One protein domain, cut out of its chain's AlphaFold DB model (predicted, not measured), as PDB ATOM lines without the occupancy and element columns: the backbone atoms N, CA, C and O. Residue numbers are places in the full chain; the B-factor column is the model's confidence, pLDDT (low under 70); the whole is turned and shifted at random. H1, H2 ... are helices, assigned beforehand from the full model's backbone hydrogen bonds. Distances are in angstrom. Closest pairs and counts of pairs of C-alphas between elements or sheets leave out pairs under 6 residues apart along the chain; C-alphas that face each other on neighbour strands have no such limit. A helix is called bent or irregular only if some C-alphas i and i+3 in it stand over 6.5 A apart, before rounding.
ATOM      1  N   SER A 291      84.364 -10.974-115.555       80.56
ATOM      2  CA  SER A 291      83.854  -9.755-116.201       80.56
ATOM      3  C   SER A 291      83.052  -8.834-115.276       80.56
ATOM      4  O   SER A 291      83.049  -7.622-115.487       80.56
ATOM      5  N   SER A 292      82.304  -9.363-114.303       85.75
ATOM      6  CA  SER A 292      81.616  -8.523-113.307       85.75
ATOM      7  C   SER A 292      82.598  -7.897-112.324       85.75
ATOM      8  O   SER A 292      82.451  -6.721-112.008       85.75
ATOM      9  N   LEU A 293      83.613  -8.656-111.906       87.56
ATOM     10  CA  LEU A 293      84.660  -8.168-111.016       87.56
ATOM     11  C   LEU A 293      85.487  -7.065-111.684       87.56
ATOM     12  O   LEU A 293      85.661  -5.999-111.103       87.56
ATOM     13  N   GLU A 294      85.943  -7.283-112.919       83.94
ATOM     14  CA  GLU A 294      86.734  -6.286-113.648       83.94
ATOM     15  C   GLU A 294      85.928  -5.003-113.892       83.94
ATOM     16  O   GLU A 294      86.423  -3.912-113.633       83.94
ATOM     17  N   ARG A 295      84.644  -5.098-114.271       85.56
ATOM     18  CA  ARG A 295      83.778  -3.908-114.398       85.56
ATOM     19  C   ARG A 295      83.632  -3.135-113.088       85.56
ATOM     20  O   ARG A 295      83.652  -1.908-113.116       85.56
ATOM     21  N   ALA A 296      83.487  -3.832-111.961       88.19
ATOM     22  CA  ALA A 296      83.397  -3.188-110.654       88.19
ATOM     23  C   ALA A 296      84.701  -2.458-110.295       88.19
ATOM     24  O   ALA A 296      84.658  -1.303-109.873       88.19
ATOM     25  N   LYS A 297      85.859  -3.086-110.537       86.44
ATOM     26  CA  LYS A 297      87.165  -2.462-110.295       86.44
ATOM     27  C   LYS A 297      87.440  -1.267-111.223       86.44
ATOM     28  O   LYS A 297      87.987  -0.264-110.763       86.44
ATOM     29  N   LEU A 298      87.027  -1.334-112.493       87.62
ATOM     30  CA  LEU A 298      87.138  -0.213-113.436       87.62
ATOM     31  C   LEU A 298      86.297   0.985-112.967       87.62
ATOM     32  O   LEU A 298      86.805   2.106-112.928       87.62
ATOM     33  N   ALA A 299      85.054   0.745-112.537       88.44
ATOM     34  CA  ALA A 299      84.180   1.783-111.989       88.44
ATOM     35  C   ALA A 299      84.760   2.415-110.709       88.44
ATOM     36  O   ALA A 299      84.722   3.634-110.542       88.44
ATOM     37  N   GLU A 300      85.356   1.607-109.828       88.31
ATOM     38  CA  GLU A 300      86.049   2.102-108.635       88.31
ATOM     39  C   GLU A 300      87.252   2.990-108.998       88.31
ATOM     40  O   GLU A 300      87.446   4.059-108.413       88.31
ATOM     41  N   CYS A 301      88.053   2.580-109.985       88.62
ATOM     42  CA  CYS A 301      89.183   3.369-110.470       88.62
ATOM     43  C   CYS A 301      88.727   4.706-111.076       88.62
ATOM     44  O   CYS A 301      89.343   5.735-110.798       88.62
ATOM     45  N   GLU A 302      87.637   4.719-111.847       87.88
ATOM     46  CA  GLU A 302      87.043   5.945-112.399       87.88
ATOM     47  C   GLU A 302      86.504   6.879-111.315       87.88
ATOM     48  O   GLU A 302      86.740   8.088-111.365       87.88
ATOM     49  N   GLN A 303      85.842   6.340-110.291       88.75
ATOM     50  CA  GLN A 303      85.374   7.141-109.163       88.75
ATOM     51  C   GLN A 303      86.550   7.797-108.424       88.75
ATOM     52  O   GLN A 303      86.515   8.995-108.127       88.75
ATOM     53  N   ARG A 304      87.617   7.032-108.154       88.75
ATOM     54  CA  ARG A 304      88.839   7.544-107.512       88.75
ATOM     55  C   ARG A 304      89.554   8.576-108.382       88.75
ATOM     56  O   ARG A 304      90.101   9.538-107.854       88.75
ATOM     57  N   TRP A 305      89.516   8.415-109.701       88.31
ATOM     58  CA  TRP A 305      90.069   9.386-110.642       88.31
ATOM     59  C   TRP A 305      89.326  10.714-110.626       88.31
ATOM     60  O   TRP A 305      89.957  11.764-110.524       88.31
ATOM     61  N   GLY A 306      87.992  10.675-110.636       85.56
ATOM     62  CA  GLY A 306      87.174  11.875-110.466       85.56
ATOM     63  C   GLY A 306      87.461  12.581-109.137       85.56
ATOM     64  O   GLY A 306      87.568  13.807-109.097       85.56
ATOM     65  N   ALA A 307      87.687  11.819-108.061       86.38
ATOM     66  CA  ALA A 307      88.044  12.359-106.748       86.38
ATOM     67  C   ALA A 307      89.419  13.059-106.707       86.38
ATOM     68  O   ALA A 307      89.635  13.908-105.844       86.38
ATOM     69  N   LEU A 308      90.330  12.774-107.649       84.88
ATOM     70  CA  LEU A 308      91.589  13.521-107.804       84.88
ATOM     71  C   LEU A 308      91.394  14.908-108.442       84.88
ATOM     72  O   LEU A 308      92.366  15.655-108.573       84.88
ATOM     73  N   GLY A 309      90.166  15.267-108.834       77.38
ATOM     74  CA  GLY A 309      89.834  16.544-109.471       77.38
ATOM     75  C   GLY A 309      90.085  16.569-110.981       77.38
ATOM     76  O   GLY A 309      90.054  17.638-111.589       77.38
ATOM     77  N   ILE A 310      90.327  15.411-111.601       78.75
ATOM     78  CA  ILE A 310      90.614  15.291-113.033       78.75
ATOM     79  C   ILE A 310      89.298  15.086-113.775       78.75
ATOM     80  O   ILE A 310      88.758  13.986-113.830       78.75
ATOM     81  N   THR A 311      88.766  16.171-114.325       73.69
ATOM     82  CA  THR A 311      87.460  16.184-115.008       73.69
ATOM     83  C   THR A 311      87.569  16.384-116.515       73.69
ATOM     84  O   THR A 311      86.603  16.138-117.230       73.69
ATOM     85  N   ALA A 312      88.737  16.804-117.009       77.88
ATOM     86  CA  ALA A 312      88.950  17.082-118.426       77.88
ATOM     87  C   ALA A 312      88.922  15.815-119.294       77.88
ATOM     88  O   ALA A 312      88.514  15.885-120.450       77.88
ATOM     89  N   VAL A 313      89.385  14.683-118.748       86.00
ATOM     90  CA  VAL A 313      89.440  13.387-119.433       86.00
ATOM     91  C   VAL A 313      89.228  12.270-118.417       86.00
ATOM     92  O   VAL A 313      89.900  12.225-117.382       86.00
ATOM     93  N   THR A 314      88.306  11.360-118.717       89.12
ATOM     94  CA  THR A 314      88.088  10.145-117.923       89.12
ATOM     95  C   THR A 314      89.129   9.072-118.251       89.12
ATOM     96  O   THR A 314      89.698   9.030-119.344       89.12
ATOM     97  N   LEU A 315      89.371   8.153-117.316       89.00
ATOM     98  CA  LEU A 315      90.247   6.997-117.550       89.00
ATOM     99  C   LEU A 315      89.794   6.130-118.724       89.00
ATOM    100  O   LEU A 315      90.631   5.633-119.479       89.00
ATOM    101  N   HIS A 316      88.480   5.982-118.893       90.75
ATOM    102  CA  HIS A 316      87.905   5.280-120.027       90.75
ATOM    103  C   HIS A 316      88.300   5.941-121.348       90.75
ATOM    104  O   HIS A 316      88.890   5.295-122.211       90.75
ATOM    105  N   GLU A 317      88.068   7.249-121.478       90.75
ATOM    106  CA  GLU A 317      88.402   8.013-122.684       90.75
ATOM    107  C   GLU A 317      89.901   7.991-122.994       90.75
ATOM    108  O   GLU A 317      90.283   7.842-124.155       90.75
ATOM    109  N   ALA A 318      90.760   8.110-121.977       90.25
ATOM    110  CA  ALA A 318      92.204   7.993-122.162       90.25
ATOM    111  C   ALA A 318      92.593   6.602-122.699       90.25
ATOM    112  O   ALA A 318      93.447   6.485-123.578       90.25
ATOM    113  N   THR A 319      91.936   5.551-122.207       91.31
ATOM    114  CA  THR A 319      92.179   4.165-122.627       91.31
ATOM    115  C   THR A 319      91.711   3.901-124.057       91.31
ATOM    116  O   THR A 319      92.455   3.324-124.850       91.31
ATOM    117  N   GLU A 320      90.516   4.364-124.417       91.94
ATOM    118  CA  GLU A 320      89.971   4.205-125.771       91.94
ATOM    119  C   GLU A 320      90.767   5.030-126.799       91.94
ATOM    120  O   GLU A 320      91.068   4.538-127.889       91.94
ATOM    121  N   LYS A 321      91.228   6.238-126.433       91.94
ATOM    122  CA  LYS A 321      92.156   7.011-127.274       91.94
ATOM    123  C   LYS A 321      93.461   6.263-127.510       91.94
ATOM    124  O   LYS A 321      93.857   6.118-128.664       91.94
ATOM    125  N   TYR A 322      94.084   5.717-126.463       92.44
ATOM    126  CA  TYR A 322      95.286   4.891-126.612       92.44
ATOM    127  C   TYR A 322      95.046   3.701-127.554       92.44
ATOM    128  O   TYR A 322      95.851   3.455-128.456       92.44
ATOM    129  N   ALA A 323      93.917   3.003-127.398       88.88
ATOM    130  CA  ALA A 323      93.563   1.865-128.241       88.88
ATOM    131  C   ALA A 323      93.360   2.248-129.720       88.88
ATOM    132  O   ALA A 323      93.678   1.452-130.607       88.88
ATOM    133  N   SER A 324      92.861   3.458-129.991       88.81
ATOM    134  CA  SER A 324      92.667   3.971-131.354       88.81
ATOM    135  C   SER A 324      93.928   4.570-131.993       88.81
ATOM    136  O   SER A 324      94.143   4.396-133.189       88.81
ATOM    137  N   GLU A 325      94.765   5.262-131.214       87.94
ATOM    138  CA  GLU A 325      95.887   6.066-131.724       87.94
ATOM    139  C   GLU A 325      97.225   5.320-131.690       87.94
ATOM    140  O   GLU A 325      98.145   5.666-132.433       87.94
ATOM    141  N   ARG A 326      97.366   4.324-130.807       88.31
ATOM    142  CA  ARG A 326      98.623   3.592-130.593       88.31
ATOM    143  C   ARG A 326      98.485   2.126-130.970       88.31
ATOM    144  O   ARG A 326      99.030   1.712-131.991       88.31
ATOM    145  N   THR A 327      97.750   1.354-130.170       85.56
ATOM    146  CA  THR A 327      97.656  -0.101-130.347       85.56
ATOM    147  C   THR A 327      96.300  -0.616-129.882       85.56
ATOM    148  O   THR A 327      95.965  -0.515-128.704       85.56
ATOM    149  N   SER A 328      95.539  -1.242-130.784       88.88
ATOM    150  CA  SER A 328      94.248  -1.835-130.422       88.88
ATOM    151  C   SER A 328      94.404  -3.058-129.513       88.88
ATOM    152  O   SER A 328      95.345  -3.845-129.654       88.88
ATOM    153  N   PHE A 329      93.423  -3.296-128.636       87.19
ATOM    154  CA  PHE A 329      93.398  -4.489-127.781       87.19
ATOM    155  C   PHE A 329      93.396  -5.804-128.577       87.19
ATOM    156  O   PHE A 329      93.998  -6.788-128.148       87.19
ATOM    157  N   ALA A 330      92.793  -5.823-129.771       84.75
ATOM    158  CA  ALA A 330      92.832  -6.978-130.666       84.75
ATOM    159  C   ALA A 330      94.256  -7.271-131.173       84.75
ATOM    160  O   ALA A 330      94.679  -8.429-131.194       84.75
ATOM    161  N   ALA A 331      95.013  -6.229-131.533       86.69
ATOM    162  CA  ALA A 331      96.411  -6.367-131.935       86.69
ATOM    163  C   ALA A 331      97.282  -6.836-130.762       86.69
ATOM    164  O   ALA A 331      98.069  -7.771-130.924       86.69
ATOM    165  N   ILE A 332      97.076  -6.262-129.570       86.06
ATOM    166  CA  ILE A 332      97.739  -6.701-128.336       86.06
ATOM    167  C   ILE A 332      97.466  -8.190-128.086       86.06
ATOM    168  O   ILE A 332      98.409  -8.958-127.902       86.06
ATOM    169  N   ARG A 333      96.204  -8.633-128.138       82.50
ATOM    170  CA  ARG A 333      95.830 -10.043-127.944       82.50
ATOM    171  C   ARG A 333      96.552 -10.968-128.925       82.50
ATOM    172  O   ARG A 333      97.076 -12.001-128.518       82.50
ATOM    173  N   GLN A 334      96.615 -10.601-130.206       82.00
ATOM    174  CA  GLN A 334      97.324 -11.392-131.215       82.00
ATOM    175  C   GLN A 334      98.833 -11.455-130.952       82.00
ATOM    176  O   GLN A 334      99.428 -12.526-131.067       82.00
ATOM    177  N   GLN A 335      99.460 -10.336-130.590       83.56
ATOM    178  CA  GLN A 335     100.892 -10.283-130.290       83.56
ATOM    179  C   GLN A 335     101.237 -11.066-129.020       83.56
ATOM    180  O   GLN A 335     102.221 -11.801-129.012       83.56
ATOM    181  N   LEU A 336     100.381 -11.011-127.996       76.62
ATOM    182  CA  LEU A 336     100.578 -11.702-126.721       76.62
ATOM    183  C   LEU A 336     100.689 -13.231-126.879       76.62
ATOM    184  O   LEU A 336     101.385 -13.885-126.106       76.62
ATOM    185  N   THR A 337     100.070 -13.813-127.912       70.44
ATOM    186  CA  THR A 337     100.233 -15.247-128.231       70.44
ATOM    187  C   THR A 337     101.608 -15.580-128.829       70.44
ATOM    188  O   THR A 337     102.123 -16.688-128.651       70.44
ATOM    189  N   LYS A 338     102.237 -14.606-129.496       75.69
ATOM    190  CA  LYS A 338     103.475 -14.764-130.272       75.69
ATOM    191  C   LYS A 338     104.738 -14.424-129.478       75.69
ATOM    192  O   LYS A 338     105.785 -14.982-129.776       75.69
ATOM    193  N   VAL A 339     104.653 -13.558-128.467       71.94
ATOM    194  CA  VAL A 339     105.812 -13.125-127.660       71.94
ATOM    195  C   VAL A 339     106.373 -14.236-126.775       71.94
ATOM    196  O   VAL A 339     105.629 -15.098-126.316       71.94
ATOM    197  N   GLU A 340     107.680 -14.209-126.506       66.31
ATOM    198  CA  GLU A 340     108.353 -15.172-125.618       66.31
ATOM    199  C   GLU A 340     108.019 -14.935-124.135       66.31
ATOM    200  O   GLU A 340     107.800 -15.895-123.399       66.31
ATOM    201  N   SER A 341     107.896 -13.668-123.713       71.25
ATOM    202  CA  SER A 341     107.496 -13.287-122.352       71.25
ATOM    203  C   SER A 341     106.211 -12.458-122.357       71.25
ATOM    204  O   SER A 341     106.210 -11.282-122.730       71.25
ATOM    205  N   ALA A 342     105.111 -13.056-121.891       69.94
ATOM    206  CA  ALA A 342     103.836 -12.354-121.731       69.94
ATOM    207  C   ALA A 342     103.933 -11.225-120.689       69.94
ATOM    208  O   ALA A 342     103.397 -10.141-120.902       69.94
ATOM    209  N   GLN A 343     104.667 -11.451-119.594       71.00
ATOM    210  CA  GLN A 343     104.842 -10.464-118.529       71.00
ATOM    211  C   GLN A 343     105.661  -9.254-118.993       71.00
ATOM    212  O   GLN A 343     105.267  -8.118-118.723       71.00
ATOM    213  N   GLY A 344     106.770  -9.482-119.709       74.00
ATOM    214  CA  GLY A 344     107.588  -8.402-120.265       74.00
ATOM    215  C   GLY A 344     106.796  -7.546-121.252       74.00
ATOM    216  O   GLY A 344     106.761  -6.324-121.122       74.00
ATOM    217  N   PHE A 345     106.067  -8.195-122.161       81.00
ATOM    218  CA  PHE A 345     105.216  -7.510-123.128       81.00
ATOM    219  C   PHE A 345     104.100  -6.689-122.459       81.00
ATOM    220  O   PHE A 345     103.885  -5.533-122.812       81.00
ATOM    221  N   VAL A 346     103.413  -7.235-121.449       79.50
ATOM    222  CA  VAL A 346     102.367  -6.503-120.707       79.50
ATOM    223  C   VAL A 346     102.956  -5.308-119.959       79.50
ATOM    224  O   VAL A 346     102.380  -4.224-120.006       79.50
ATOM    225  N   SER A 347     104.115  -5.469-119.314       80.75
ATOM    226  CA  SER A 347     104.813  -4.365-118.643       80.75
ATOM    227  C   SER A 347     105.177  -3.242-119.618       80.75
ATOM    228  O   SER A 347     105.084  -2.064-119.267       80.75
ATOM    229  N   GLU A 348     105.571  -3.592-120.842       85.25
ATOM    230  CA  GLU A 348     105.853  -2.625-121.899       85.25
ATOM    231  C   GLU A 348     104.582  -1.880-122.327       85.25
ATOM    232  O   GLU A 348     104.578  -0.651-122.337       85.25
ATOM    233  N   GLN A 349     103.480  -2.595-122.591       87.69
ATOM    234  CA  GLN A 349     102.195  -1.979-122.952       87.69
ATOM    235  C   GLN A 349     101.682  -1.036-121.854       87.69
ATOM    236  O   GLN A 349     101.262   0.083-122.137       87.69
ATOM    237  N   VAL A 350     101.783  -1.449-120.589       88.00
ATOM    238  CA  VAL A 350     101.444  -0.608-119.432       88.00
ATOM    239  C   VAL A 350     102.322   0.644-119.390       88.00
ATOM    240  O   VAL A 350     101.807   1.741-119.196       88.00
ATOM    241  N   SER A 351     103.631   0.513-119.610       87.56
ATOM    242  CA  SER A 351     104.551   1.660-119.604       87.56
ATOM    243  C   SER A 351     104.248   2.641-120.740       87.56
ATOM    244  O   SER A 351     104.253   3.853-120.526       87.56
ATOM    245  N   GLN A 352     103.925   2.130-121.931       92.06
ATOM    246  CA  GLN A 352     103.506   2.943-123.074       92.06
ATOM    247  C   GLN A 352     102.188   3.678-122.796       92.06
ATOM    248  O   GLN A 352     102.067   4.860-123.119       92.06
ATOM    249  N   PHE A 353     101.218   3.007-122.169       92.62
ATOM    250  CA  PHE A 353      99.960   3.628-121.765       92.62
ATOM    251  C   PHE A 353     100.168   4.723-120.711       92.62
ATOM    252  O   PHE A 353      99.621   5.815-120.846       92.62
ATOM    253  N   LEU A 354     100.996   4.478-119.691       91.06
ATOM    254  CA  LEU A 354     101.304   5.482-118.669       91.06
ATOM    255  C   LEU A 354     101.949   6.734-119.274       91.06
ATOM    256  O   LEU A 354     101.507   7.844-118.985       91.06
ATOM    257  N   ALA A 355     102.921   6.563-120.177       90.56
ATOM    258  CA  ALA A 355     103.531   7.679-120.897       90.56
ATOM    259  C   ALA A 355     102.504   8.453-121.745       90.56
ATOM    260  O   ALA A 355     102.541   9.683-121.797       90.56
ATOM    261  N   PHE A 356     101.557   7.749-122.376       92.94
ATOM    262  CA  PHE A 356     100.466   8.370-123.125       92.94
ATOM    263  C   PHE A 356      99.535   9.193-122.223       92.94
ATOM    264  O   PHE A 356      99.235  10.338-122.549       92.94
ATOM    265  N   VAL A 357      99.121   8.654-121.072       90.50
ATOM    266  CA  VAL A 357      98.273   9.364-120.099       90.50
ATOM    267  C   VAL A 357      98.974  10.612-119.558       90.50
ATOM    268  O   VAL A 357      98.354  11.668-119.455       90.50
ATOM    269  N   GLU A 358     100.267  10.521-119.253       87.81
ATOM    270  CA  GLU A 358     101.063  11.667-118.800       87.81
ATOM    271  C   GLU A 358     101.159  12.768-119.853       87.81
ATOM    272  O   GLU A 358     101.015  13.943-119.521       87.81
ATOM    273  N   GLN A 359     101.355  12.396-121.119       88.50
ATOM    274  CA  GLN A 359     101.357  13.342-122.231       88.50
ATOM    275  C   GLN A 359      99.977  13.992-122.412       88.50
ATOM    276  O   GLN A 359      99.877  15.194-122.649       88.50
ATOM    277  N   LEU A 360      98.910  13.208-122.272       87.88
ATOM    278  CA  LEU A 360      97.534  13.659-122.460       87.88
ATOM    279  C   LEU A 360      97.069  14.618-121.352       87.88
ATOM    280  O   LEU A 360      96.249  15.498-121.601       87.88
ATOM    281  N   LEU A 361      97.627  14.477-120.148       85.12
ATOM    282  CA  LEU A 361      97.351  15.325-118.985       85.12
ATOM    283  C   LEU A 361      98.459  16.354-118.715       85.12
ATOM    284  O   LEU A 361      98.469  17.008-117.662       85.12
ATOM    285  N   GLN A 362      99.400  16.521-119.642       80.44
ATOM    286  CA  GLN A 362     100.533  17.419-119.469       80.44
ATOM    287  C   GLN A 362     100.052  18.854-119.193       80.44
ATOM    288  O   GLN A 362      99.231  19.408-119.918       80.44
ATOM    289  N   GLY A 363     100.550  19.456-118.107       73.00
ATOM    290  CA  GLY A 363     100.163  20.806-117.679       73.00
ATOM    291  C   GLY A 363      98.869  20.906-116.859       73.00
ATOM    292  O   GLY A 363      98.549  21.997-116.399       73.00
ATOM    293  N   THR A 364      98.153  19.798-116.623       73.19
ATOM    294  CA  THR A 364      96.929  19.774-115.785       73.19
ATOM    295  C   THR A 364      97.130  19.168-114.392       73.19
ATOM    296  O   THR A 364      96.268  19.320-113.530       73.19
ATOM    297  N   LEU A 365      98.265  18.503-114.150       75.00
ATOM    298  CA  LEU A 365      98.530  17.742-112.925       75.00
ATOM    299  C   LEU A 365      99.543  18.433-112.009       75.00
ATOM    300  O   LEU A 365     100.619  18.834-112.451       75.00
ATOM    301  N   THR A 366      99.240  18.476-110.713       79.88
ATOM    302  CA  THR A 366     100.224  18.770-109.657       79.88
ATOM    303  C   THR A 366     101.125  17.555-109.387       79.88
ATOM    304  O   THR A 366     100.729  16.417-109.647       79.88
ATOM    305  N   GLU A 367     102.316  17.756-108.809       74.75
ATOM    306  CA  GLU A 367     103.235  16.654-108.450       74.75
ATOM    307  C   GLU A 367     102.586  15.606-107.524       74.75
ATOM    308  O   GLU A 367     102.813  14.408-107.687       74.75
ATOM    309  N   GLN A 368     101.717  16.026-106.595       74.94
ATOM    310  CA  GLN A 368     100.980  15.104-105.719       74.94
ATOM    311  C   GLN A 368      99.939  14.267-106.480       74.94
ATOM    312  O   GLN A 368      99.742  13.094-106.163       74.94
ATOM    313  N   GLN A 369      99.299  14.831-107.510       81.81
ATOM    314  CA  GLN A 369      98.326  14.109-108.336       81.81
ATOM    315  C   GLN A 369      98.996  13.135-109.309       81.81
ATOM    316  O   GLN A 369      98.410  12.099-109.606       81.81
ATOM    317  N   GLN A 370     100.220  13.413-109.775       81.06
ATOM    318  CA  GLN A 370     100.926  12.550-110.731       81.06
ATOM    319  C   GLN A 370     101.100  11.112-110.222       81.06
ATOM    320  O   GLN A 370     100.897  10.163-110.982       81.06
ATOM    321  N   LEU A 371     101.429  10.929-108.938       82.88
ATOM    322  CA  LEU A 371     101.587   9.592-108.360       82.88
ATOM    323  C   LEU A 371     100.251   8.830-108.331       82.88
ATOM    324  O   LEU A 371     100.194   7.672-108.745       82.88
ATOM    325  N   GLY A 372      99.173   9.491-107.892       84.25
ATOM    326  CA  GLY A 372      97.828   8.910-107.856       84.25
ATOM    327  C   GLY A 372      97.289   8.587-109.252       84.25
ATOM    328  O   GLY A 372      96.740   7.509-109.469       84.25
ATOM    329  N   VAL A 373      97.531   9.472-110.224       86.44
ATOM    330  CA  VAL A 373      97.192   9.276-111.641       86.44
ATOM    331  C   VAL A 373      97.886   8.058-112.211       86.44
ATOM    332  O   VAL A 373      97.216   7.195-112.768       86.44
ATOM    333  N   ARG A 374      99.208   7.946-112.035       86.94
ATOM    334  CA  ARG A 374      99.970   6.788-112.515       86.94
ATOM    335  C   ARG A 374      99.438   5.487-111.927       86.94
ATOM    336  O   ARG A 374      99.272   4.517-112.657       86.94
ATOM    337  N   GLN A 375      99.143   5.463-110.628       86.00
ATOM    338  CA  GLN A 375      98.622   4.269-109.959       86.00
ATOM    339  C   GLN A 375      97.234   3.863-110.472       86.00
ATOM    340  O   GLN A 375      97.005   2.680-110.728       86.00
ATOM    341  N   LEU A 376      96.315   4.817-110.647       88.75
ATOM    342  CA  LEU A 376      94.972   4.536-111.161       88.75
ATOM    343  C   LEU A 376      94.995   4.153-112.647       88.75
ATOM    344  O   LEU A 376      94.362   3.169-113.019       88.75
ATOM    345  N   ALA A 377      95.775   4.865-113.468       88.88
ATOM    346  CA  ALA A 377      96.010   4.555-114.881       88.88
ATOM    347  C   ALA A 377      96.573   3.146-115.064       88.88
ATOM    348  O   ALA A 377      96.035   2.358-115.838       88.88
ATOM    349  N   HIS A 378      97.600   2.798-114.292       89.06
ATOM    350  CA  HIS A 378      98.175   1.461-114.288       89.06
ATOM    351  C   HIS A 378      97.122   0.398-113.939       89.06
ATOM    352  O   HIS A 378      96.934  -0.558-114.690       89.06
ATOM    353  N   SER A 379      96.423   0.566-112.810       84.38
ATOM    354  CA  SER A 379      95.430  -0.404-112.332       84.38
ATOM    355  C   SER A 379      94.289  -0.606-113.326       84.38
ATOM    356  O   SER A 379      93.955  -1.745-113.641       84.38
ATOM    357  N   TYR A 380      93.729   0.478-113.858       88.69
ATOM    358  CA  TYR A 380      92.628   0.415-114.815       88.69
ATOM    359  C   TYR A 380      93.053  -0.206-116.141       88.69
ATOM    360  O   TYR A 380      92.358  -1.070-116.664       88.69
ATOM    361  N   PHE A 381      94.207   0.190-116.685       88.50
ATOM    362  CA  PHE A 381      94.664  -0.342-117.964       88.50
ATOM    363  C   PHE A 381      94.946  -1.835-117.886       88.50
ATOM    364  O   PHE A 381      94.559  -2.570-118.786       88.50
ATOM    365  N   ILE A 382      95.548  -2.308-116.792       84.38
ATOM    366  CA  ILE A 382      95.760  -3.741-116.572       84.38
ATOM    367  C   ILE A 382      94.431  -4.499-116.517       84.38
ATOM    368  O   ILE A 382      94.293  -5.527-117.177       84.38
ATOM    369  N   GLN A 383      93.450  -3.990-115.770       83.62
ATOM    370  CA  GLN A 383      92.114  -4.588-115.664       83.62
ATOM    371  C   GLN A 383      91.407  -4.635-117.024       83.62
ATOM    372  O   GLN A 383      90.884  -5.669-117.444       83.62
ATOM    373  N   ARG A 384      91.473  -3.530-117.773       85.88
ATOM    374  CA  ARG A 384      90.895  -3.414-119.113       85.88
ATOM    375  C   ARG A 384      91.572  -4.357-120.104       85.88
ATOM    376  O   ARG A 384      90.897  -5.087-120.824       85.88
ATOM    377  N   LEU A 385      92.899  -4.392-120.102       82.25
ATOM    378  CA  LEU A 385      93.698  -5.287-120.930       82.25
ATOM    379  C   LEU A 385      93.359  -6.752-120.641       82.25
ATOM    380  O   LEU A 385      93.169  -7.547-121.558       82.25
ATOM    381  N   PHE A 386      93.238  -7.105-119.365       79.00
ATOM    382  CA  PHE A 386      92.852  -8.441-118.946       79.00
ATOM    383  C   PHE A 386      91.438  -8.808-119.422       79.00
ATOM    384  O   PHE A 386      91.241  -9.895-119.968       79.00
ATOM    385  N   GLN A 387      90.474  -7.888-119.318       79.62
ATOM    386  CA  GLN A 387      89.106  -8.069-119.814       79.62
ATOM    387  C   GLN A 387      89.042  -8.335-121.332       79.62
ATOM    388  O   GLN A 387      88.167  -9.084-121.780       79.62
ATOM    389  N   GLU A 388      89.938  -7.731-122.113       81.12
ATOM    390  CA  GLU A 388      89.972  -7.844-123.578       81.12
ATOM    391  C   GLU A 388      90.785  -9.047-124.091       81.12
ATOM    392  O   GLU A 388      90.513  -9.584-125.169       81.12
ATOM    393  N   VAL A 389      91.786  -9.496-123.328       74.75
ATOM    394  CA  VAL A 389      92.712 -10.563-123.746       74.75
ATOM    395  C   VAL A 389      92.302 -11.948-123.226       74.75
ATOM    396  O   VAL A 389      92.603 -12.946-123.884       74.75
ATOM    397  N   SER A 390      91.621 -12.031-122.078       71.62
ATOM    398  CA  SER A 390      91.235 -13.306-121.450       71.62
ATOM    399  C   SER A 390      90.167 -14.079-122.238       71.62
ATOM    400  O   SER A 390      89.200 -13.510-122.754       71.62
ATOM    401  N   ASP A 391      90.321 -15.406-122.315       70.88
ATOM    402  CA  ASP A 391      89.290 -16.295-122.865       70.88
ATOM    403  C   ASP A 391      88.276 -16.686-121.782       70.88
ATOM    404  O   ASP A 391      88.466 -17.628-121.015       70.88
ATOM    405  N   ARG A 392      87.158 -15.961-121.763       70.38
ATOM    406  CA  ARG A 392      86.084 -16.092-120.767       70.38
ATOM    407  C   ARG A 392      85.360 -17.434-120.814       70.38
ATOM    408  O   ARG A 392      84.692 -17.802-119.851       70.38
TER     409      ARG A 392
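This is residues 291 to 392 of the 603 residues of an uncharacterized protein of Pseudidiomarina marina (UniProt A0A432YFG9). One long helix, H5, runs through the middle, with H1 side by side with it on one side and H4 crossing it on the other. H2 crosses a third side of H5, reaching both H1 and H4, and H3 packs across the last residues of H5; residues 338 to 344, of which 342 to 344 belong to H4, stick out. The printed part has 102 residues, with five named helices in the order H1, H2, H3, H4, H5 and no named strand, and its class is all helix. The whole is compact, with a radius of gyration of the C-alphas of 13.6 A and spans of 39 by 28 by 21 A.

H1 takes residues 291 to 307, from C-alpha 291 at (83.854, -9.755, -116.201), and is 24.4 A long. H2, residues 315 to 325, is 15.3 A long, and H3, residues 329 to 338, is 14.6 A long. H4, residues 342 to 360, is 26.8 A long and begins with C-alpha 342 at (103.836, -12.354, -121.731). H5, residues 367 to 389, is the longest, at 32.9 A, and ends with C-alpha 389 at (92.712, -10.563, -123.746). H5 is neither bent nor irregular, but only just: C-alphas 368 and 371 are 6.1 A apart.

H5 is the hub and touches the four other helices. H1 touches it at a shallow tilt of 18 degrees, opposite ways, with the closest C-alphas, those of Leu 298 and Tyr 380, 5.7 A apart. Residues 350 to 357 of H4 touch residues 374 to 382 of H5 at a steep tilt of 47 degrees, opposite ways; the closest C-alphas are those of Leu 354 and Arg 374, at 6.4 A. H2 only just touches H5, with 3 pairs of C-alphas within 8 A, the closest being Leu 315 and Ala 377 at 6.8 A. H2 also touches H4, about perpendicular at 76 degrees, with the closest C-alphas, those of Ala 318 and Val 357, 6.6 A apart. H3 touches residues 385 to 389 of H5, the C-alphas of Arg 333 and Val 389 being closest at 5.3 A; their lines are only just about perpendicular, at 71 degrees. H1 is apart from H3 and from H4. The packing is mostly crossed: of 6 touching pairs, 1 is at a shallow tilt. In H1, H2 and H4 every O i to N i+4 pair is within hydrogen-bond range; in H3 it is 4 of 6 and in H5 17 of 19.

The two C-alphas farthest apart, those of Gly 309 and Glu 340, are 40.1 A apart. The printed part has no cut. The links H2 to H3 and H3 to H4 are tight, H1 to H2 and H4 to H5 are short, and no link is long. The mean pLDDT of the printed part is 83.7, and residues 340 and 342 are under 70.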